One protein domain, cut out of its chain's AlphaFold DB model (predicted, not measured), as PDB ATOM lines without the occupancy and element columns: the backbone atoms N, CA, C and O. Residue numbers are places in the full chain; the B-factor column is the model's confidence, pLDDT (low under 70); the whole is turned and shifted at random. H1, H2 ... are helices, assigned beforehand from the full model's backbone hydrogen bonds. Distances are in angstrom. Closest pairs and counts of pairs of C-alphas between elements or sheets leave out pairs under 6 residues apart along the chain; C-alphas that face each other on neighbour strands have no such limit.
ATOM      1  N   SER A  35     214.868 248.330 206.386       75.56
ATOM      2  CA  SER A  35     213.448 248.460 206.725       75.56
ATOM      3  C   SER A  35     212.847 249.661 205.992       75.56
ATOM      4  O   SER A  35     213.552 250.622 205.665       75.56
ATOM      5  N   ILE A  36     211.539 249.660 205.717       80.25
ATOM      6  CA  ILE A  36     210.883 250.806 205.063       80.25
ATOM      7  C   ILE A  36     211.118 252.128 205.804       80.25
ATOM      8  O   ILE A  36     211.209 253.174 205.169       80.25
ATOM      9  N   GLN A  37     211.310 252.067 207.122       78.31
ATOM     10  CA  GLN A  37     211.617 253.206 207.988       78.31
ATOM     11  C   GLN A  37     213.021 253.789 207.779       78.31
ATOM     12  O   GLN A  37     213.223 254.969 208.034       78.31
ATOM     13  N   GLU A  38     213.988 252.997 207.316       80.88
ATOM     14  CA  GLU A  38     215.318 253.500 206.942       80.88
ATOM     15  C   GLU A  38     215.319 254.128 205.545       80.88
ATOM     16  O   GLU A  38     216.192 254.931 205.223       80.88
ATOM     17  N   MET A  39     214.342 253.768 204.708       76.44
ATOM     18  CA  MET A  39     214.243 254.225 203.319       76.44
ATOM     19  C   MET A  39     213.365 255.464 203.132       76.44
ATOM     20  O   MET A  39     213.444 256.095 202.080       76.44
ATOM     21  N   MET A  40     212.526 255.809 204.111       81.25
ATOM     22  CA  MET A  40     211.666 256.993 204.073       81.25
ATOM     23  C   MET A  40     211.695 257.743 205.403       81.25
ATOM     24  O   MET A  40     211.959 257.152 206.449       81.25
ATOM     25  N   SER A  41     211.395 259.041 205.386       85.06
ATOM     26  CA  SER A  41     211.367 259.823 206.621       85.06
ATOM     27  C   SER A  41     210.220 259.364 207.544       85.06
ATOM     28  O   SER A  41     209.169 258.916 207.072       85.06
ATOM     29  N   PRO A  42     210.349 259.517 208.874       81.62
ATOM     30  CA  PRO A  42     209.268 259.213 209.816       81.62
ATOM     31  C   PRO A  42     207.972 259.996 209.546       81.62
ATOM     32  O   PRO A  42     206.882 259.551 209.911       81.62
ATOM     33  N   GLU A  43     208.082 261.174 208.933       84.88
ATOM     34  CA  GLU A  43     206.950 262.025 208.563       84.88
ATOM     35  C   GLU A  43     206.217 261.436 207.359       84.88
ATOM     36  O   GLU A  43     204.992 261.328 207.380       84.88
ATOM     37  N   GLU A  44     206.965 260.965 206.360       84.81
ATOM     38  CA  GLU A  44     206.421 260.278 205.187       84.81
ATOM     39  C   GLU A  44     205.791 258.937 205.580       84.81
ATOM     40  O   GLU A  44     204.717 258.589 205.098       84.81
ATOM     41  N   PHE A  45     206.401 258.217 206.522       87.31
ATOM     42  CA  PHE A  45     205.873 256.966 207.063       87.31
ATOM     43  C   PHE A  45     204.519 257.165 207.772       87.31
ATOM     44  O   PHE A  45     203.583 256.379 207.594       87.31
ATOM     45  N   LYS A  46     204.382 258.252 208.546       86.00
ATOM     46  CA  LYS A  46     203.108 258.645 209.177       86.00
ATOM     47  C   LYS A  46     202.091 259.155 208.158       86.00
ATOM     48  O   LYS A  46     200.919 258.799 208.251       86.00
ATOM     49  N   ALA A  47     202.520 259.953 207.183       88.81
ATOM     50  CA  ALA A  47     201.656 260.461 206.117       88.81
ATOM     51  C   ALA A  47     201.101 259.326 205.240       88.81
ATOM     52  O   ALA A  47     199.936 259.363 204.849       88.81
ATOM     53  N   ALA A  48     201.897 258.281 205.009       84.62
ATOM     54  CA  ALA A  48     201.485 257.056 204.325       84.62
ATOM     55  C   ALA A  48     200.563 256.158 205.173       84.62
ATOM     56  O   ALA A  48     200.048 255.158 204.678       84.62
ATOM     57  N   GLY A  49     200.349 256.487 206.453       86.12
ATOM     58  CA  GLY A  49     199.509 255.713 207.367       86.12
ATOM     59  C   GLY A  49     200.113 254.376 207.798       86.12
ATOM     60  O   GLY A  49     199.419 253.578 208.430       86.12
ATOM     61  N   LEU A  50     201.397 254.135 207.511       86.00
ATOM     62  CA  LEU A  50     202.101 252.904 207.884       86.00
ATOM     63  C   LEU A  50     202.246 252.766 209.409       86.00
ATOM     64  O   LEU A  50     202.415 251.667 209.923       86.00
ATOM     65  N   ASN A  51     202.090 253.863 210.154       83.75
ATOM     66  CA  ASN A  51     202.079 253.878 211.618       83.75
ATOM     67  C   ASN A  51     200.839 253.227 212.261       83.75
ATOM     68  O   ASN A  51     200.762 253.175 213.486       83.75
ATOM     69  N   LYS A  52     199.844 252.817 211.463       87.25
ATOM     70  CA  LYS A  52     198.652 252.088 211.927       87.25
ATOM     71  C   LYS A  52     198.811 250.570 211.837       87.25
ATOM     72  O   LYS A  52     197.954 249.858 212.347       87.25
ATOM     73  N   LEU A  53     199.863 250.103 211.164       85.12
ATOM     74  CA  LEU A  53     200.173 248.685 211.022       85.12
ATOM     75  C   LEU A  53     200.771 248.152 212.322       85.12
ATOM     76  O   LEU A  53     201.515 248.859 213.011       85.12
ATOM     77  N   SER A  54     200.469 246.897 212.644       84.88
ATOM     78  CA  SER A  54     201.157 246.215 213.738       84.88
ATOM     79  C   SER A  54     202.625 245.934 213.366       84.88
ATOM     80  O   SER A  54     202.969 245.892 212.178       84.88
ATOM     81  N   PRO A  55     203.516 245.711 214.350       84.12
ATOM     82  CA  PRO A  55     204.906 245.336 214.078       84.12
ATOM     83  C   PRO A  55     205.032 244.104 213.167       84.12
ATOM     84  O   PRO A  55     205.909 244.046 212.308       84.12
ATOM     85  N   GLU A  56     204.123 243.137 213.308       83.56
ATOM     86  CA  GLU A  56     204.093 241.914 212.501       83.56
ATOM     87  C   GLU A  56     203.655 242.182 211.055       83.56
ATOM     88  O   GLU A  56     204.169 241.569 210.117       83.56
ATOM     89  N   GLU A  57     202.703 243.093 210.850       85.38
ATOM     90  CA  GLU A  57     202.264 243.506 209.514       85.38
ATOM     91  C   GLU A  57     203.351 244.301 208.789       85.38
ATOM     92  O   GLU A  57     203.594 244.079 207.601       85.38
ATOM     93  N   LEU A  58     204.053 245.174 209.514       87.50
ATOM     94  CA  LEU A  58     205.177 245.935 208.982       87.50
ATOM     95  C   LEU A  58     206.324 245.017 208.549       87.50
ATOM     96  O   LEU A  58     206.853 245.171 207.452       87.50
ATOM     97  N   GLN A  59     206.639 243.996 209.347       86.12
ATOM     98  CA  GLN A  59     207.651 243.005 208.982       86.12
ATOM     99  C   GLN A  59     207.277 242.235 207.704       86.12
ATOM    100  O   GLN A  59     208.138 241.962 206.864       86.12
ATOM    101  N   LYS A  60     205.992 241.900 207.520       87.44
ATOM    102  CA  LYS A  60     205.506 241.267 206.281       87.44
ATOM    103  C   LYS A  60     205.620 242.200 205.077       87.44
ATOM    104  O   LYS A  60     205.963 241.735 203.990       87.44
ATOM    105  N   LEU A  61     205.347 243.490 205.264       87.19
ATOM    106  CA  LEU A  61     205.500 244.502 204.220       87.19
ATOM    107  C   LEU A  61     206.970 244.663 203.811       87.19
ATOM    108  O   LEU A  61     207.270 244.641 202.618       87.19
ATOM    109  N   ASP A  62     207.881 244.749 204.780       87.56
ATOM    110  CA  ASP A  62     209.323 244.842 204.532       87.56
ATOM    111  C   ASP A  62     209.844 243.618 203.768       87.56
ATOM    112  O   ASP A  62     210.525 243.759 202.749       87.56
ATOM    113  N   ALA A  63     209.453 242.412 204.192       87.25
ATOM    114  CA  ALA A  63     209.818 241.174 203.504       87.25
ATOM    115  C   ALA A  63     209.273 241.120 202.063       87.25
ATOM    116  O   ALA A  63     209.970 240.689 201.140       87.25
ATOM    117  N   TRP A  64     208.039 241.588 201.841       88.25
ATOM    118  CA  TRP A  64     207.448 241.666 200.503       88.25
ATOM    119  C   TRP A  64     208.194 242.658 199.596       88.25
ATOM    120  O   TRP A  64     208.486 242.337 198.439       88.25
ATOM    121  N   LEU A  65     208.567 243.831 200.118       86.56
ATOM    122  CA  LEU A  65     209.314 244.852 199.374       86.56
ATOM    123  C   LEU A  65     210.708 244.374 198.965       86.56
ATOM    124  O   LEU A  65     211.141 244.648 197.844       86.56
ATOM    125  N   GLN A  66     211.394 243.631 199.834       81.88
ATOM    126  CA  GLN A  66     212.695 243.035 199.516       81.88
ATOM    127  C   GLN A  66     212.588 242.068 198.323       81.88
ATOM    128  O   GLN A  66     213.326 242.207 197.346       81.88
ATOM    129  N   GLY A  67     211.599 241.167 198.322       81.31
ATOM    130  CA  GLY A  67     211.366 240.250 197.198       81.31
ATOM    131  C   GLY A  67     210.965 240.956 195.891       81.31
ATOM    132  O   GLY A  67     211.364 240.544 194.795       81.31
ATOM    133  N   TYR A  68     210.210 242.056 195.978       77.00
ATOM    134  CA  TYR A  68     209.838 242.857 194.807       77.00
ATOM    135  C   TYR A  68     211.047 243.550 194.156       77.00
ATOM    136  O   TYR A  68     211.139 243.625 192.926       77.00
ATOM    137  N   ARG A  69     212.012 244.020 194.957       72.31
ATOM    138  CA  ARG A  69     213.249 244.630 194.442       72.31
ATOM    139  C   ARG A  69     214.123 243.622 193.726       72.31
ATOM    140  O   ARG A  69     214.453 243.842 192.564       72.31
ATOM    141  N   GLU A  70     214.381 242.474 194.349       69.44
ATOM    142  CA  GLU A  70     215.185 241.423 193.721       69.44
ATOM    143  C   GLU A  70     214.619 240.983 192.365       69.44
ATOM    144  O   GLU A  70     215.359 240.735 191.410       69.44
ATOM    145  N   THR A  71     213.295 240.865 192.263       65.75
ATOM    146  CA  THR A  71     212.633 240.464 191.017       65.75
ATOM    147  C   THR A  71     212.668 241.567 189.960       65.75
ATOM    148  O   THR A  71     212.847 241.272 188.775       65.75
ATOM    149  N   THR A  72     212.551 242.832 190.365       61.66
ATOM    150  CA  THR A  72     212.598 243.987 189.458       61.66
ATOM    151  C   THR A  72     214.007 244.235 188.924       61.66
ATOM    152  O   THR A  72     214.169 244.437 187.719       61.66
ATOM    153  N   GLU A  73     215.028 244.146 189.773       60.06
ATOM    154  CA  GLU A  73     216.436 244.297 189.392       60.06
ATOM    155  C   GLU A  73     216.853 243.188 188.422       60.06
ATOM    156  O   GLU A  73     217.245 243.471 187.286       60.06
ATOM    157  N   LYS A  74     216.599 241.917 188.771       59.69
ATOM    158  CA  LYS A  74     216.901 240.769 187.894       59.69
ATOM    159  C   LYS A  74     216.185 240.859 186.543       59.69
ATOM    160  O   LYS A  74     216.752 240.491 185.515       59.69
ATOM    161  N   LYS A  75     214.936 241.337 186.504       59.16
ATOM    162  CA  LYS A  75     214.157 241.465 185.258       59.16
ATOM    163  C   LYS A  75     214.620 242.639 184.396       59.16
ATOM    164  O   LYS A  75     214.617 242.523 183.168       59.16
ATOM    165  N   THR A  76     215.012 243.745 185.017       58.47
ATOM    166  CA  THR A  76     215.474 244.949 184.315       58.47
ATOM    167  C   THR A  76     216.859 244.725 183.723       58.47
ATOM    168  O   THR A  76     217.040 244.944 182.526       58.47
ATOM    169  N   GLU A  77     217.793 244.150 184.481       58.72
ATOM    170  CA  GLU A  77     219.125 243.785 183.983       58.72
ATOM    171  C   GLU A  77     219.055 242.804 182.809       58.72
ATOM    172  O   GLU A  77     219.730 242.979 181.791       58.72
ATOM    173  N   GLN A  78     218.187 241.793 182.899       56.78
ATOM    174  CA  GLN A  78     218.012 240.819 181.825       56.78
ATOM    175  C   GLN A  78     217.388 241.427 180.568       56.78
ATOM    176  O   GLN A  78     217.766 241.040 179.462       56.78
ATOM    177  N   ARG A  79     216.439 242.360 180.702       56.88
ATOM    178  CA  ARG A  79     215.818 243.031 179.549       56.88
ATOM    179  C   ARG A  79     216.777 244.011 178.890       56.88
ATOM    180  O   ARG A  79     216.951 243.935 177.681       56.88
ATOM    181  N   VAL A  80     217.456 244.849 179.669       60.56
ATOM    182  CA  VAL A  80     218.437 245.807 179.141       60.56
ATOM    183  C   VAL A  80     219.592 245.066 178.470       60.56
ATOM    184  O   VAL A  80     219.939 245.376 177.336       60.56
ATOM    185  N   THR A  81     220.122 244.006 179.084       59.94
ATOM    186  CA  THR A  81     221.210 243.223 178.476       59.94
ATOM    187  C   THR A  81     220.771 242.523 177.188       59.94
ATOM    188  O   THR A  81     221.548 242.452 176.236       59.94
ATOM    189  N   LYS A  82     219.535 242.007 177.120       59.59
ATOM    190  CA  LYS A  82     219.008 241.356 175.908       59.59
ATOM    191  C   LYS A  82     218.752 242.352 174.779       59.59
ATOM    192  O   LYS A  82     219.154 242.071 173.655       59.59
ATOM    193  N   GLU A  83     218.150 243.501 175.064       59.84
ATOM    194  CA  GLU A  83     217.875 244.545 174.064       59.84
ATOM    195  C   GLU A  83     219.163 245.222 173.567       59.84
ATOM    196  O   GLU A  83     219.339 245.438 172.365       59.84
ATOM    197  N   VAL A  84     220.130 245.464 174.459       60.66
ATOM    198  CA  VAL A  84     221.460 245.950 174.068       60.66
ATOM    199  C   VAL A  84     222.167 244.898 173.214       60.66
ATOM    200  O   VAL A  84     222.571 245.202 172.100       60.66
ATOM    201  N   LYS A  85     222.247 243.629 173.629       59.72
ATOM    202  CA  LYS A  85     222.875 242.595 172.784       59.72
ATOM    203  C   LYS A  85     222.181 242.468 171.426       59.72
ATOM    204  O   LYS A  85     222.854 242.450 170.402       59.72
ATOM    205  N   LYS A  86     220.848 242.457 171.390       60.12
ATOM    206  CA  LYS A  86     220.075 242.355 170.146       60.12
ATOM    207  C   LYS A  86     220.328 243.538 169.203       60.12
ATOM    208  O   LYS A  86     220.525 243.322 168.014       60.12
ATOM    209  N   SER A  87     220.389 244.766 169.712       60.56
ATOM    210  CA  SER A  87     220.714 245.945 168.891       60.56
ATOM    211  C   SER A  87     222.184 246.000 168.454       60.56
ATOM    212  O   SER A  87     222.487 246.539 167.393       60.56
ATOM    213  N   PHE A  88     223.109 245.405 169.209       60.25
ATOM    214  CA  PHE A  88     224.501 245.258 168.781       60.25
ATOM    215  C   PHE A  88     224.678 244.216 167.665       60.25
ATOM    216  O   PHE A  88     225.455 244.471 166.751       60.25
ATOM    217  N   PHE A  89     223.952 243.094 167.698       61.38
ATOM    218  CA  PHE A  89     224.069 242.031 166.685       61.38
ATOM    219  C   PHE A  89     223.173 242.215 165.450       61.38
ATOM    220  O   PHE A  89     223.441 241.601 164.425       61.38
ATOM    221  N   ASN A  90     222.141 243.065 165.513       64.88
ATOM    222  CA  ASN A  90     221.265 243.373 164.370       64.88
ATOM    223  C   ASN A  90     221.754 244.551 163.509       64.88
ATOM    224  O   ASN A  90     220.989 245.074 162.699       64.88
ATOM    225  N   ARG A  91     222.994 245.009 163.695       68.38
ATOM    226  CA  ARG A  91     223.605 245.967 162.772       68.38
ATOM    227  C   ARG A  91     224.187 245.205 161.592       68.38
ATOM    228  O   ARG A  91     224.838 244.181 161.789       68.38
ATOM    229  N   GLU A  92     223.948 245.704 160.384       77.50
ATOM    230  CA  GLU A  92     224.619 245.183 159.197       77.50
ATOM    231  C   GLU A  92     226.140 245.243 159.416       77.50
ATOM    232  O   GLU A  92     226.648 246.253 159.925       77.50
TER     233      GLU A  92
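AT A GLANCE: This is residues 35 to 92 of the 134 residues of an uncharacterized protein of Verrucomicrobia bacterium (UniProt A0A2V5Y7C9). One long straight helix, H3, makes the length of the model, and a small head with the short helices H1 and H2 sits at its first end, joined to it by a link that loops back. Residues 67 to 92 stick out free of this head. The printed part has 58 residues with three named helices, in the order H1, H2, H3, and no named strand; the class is all helix. It is extended, with a radius of gyration of the C-alphas of 18.4 A, and spans 59 by 21 by 14 A.

HOW THE PARTS SIT: H1, residues 36 to 39, and H2, residues 42 to 47, are close but not clearly touching; their closest C-alphas, those of Gln 37 and Phe 45, are 6.9 A apart. H1 is also close to but not clearly touching H3, residues 55 to 89; their closest C-alphas, those of Ile 36 and Asp 62, are 6.2 A apart. H2 and H3 are apart, with no C-alphas within 8 A. In H2 and H3 every O i to N i+4 pair is within hydrogen-bond range; H1 is too short for such a pair.

IN THESE COORDINATES: H1 begins at C-alpha 36, (210.883, 250.806, 205.063). H3 runs 51.2 A from C-alpha 55, (204.906, 245.336, 214.078), to C-alpha 89, (224.069, 242.031, 166.685).

THE WHOLE: The C-alphas farthest apart, those of Ser 54 and Glu 92, are 59.4 A apart. The printed part has no cut, and no link is long. Residues 70 to 91 have pLDDT under 70.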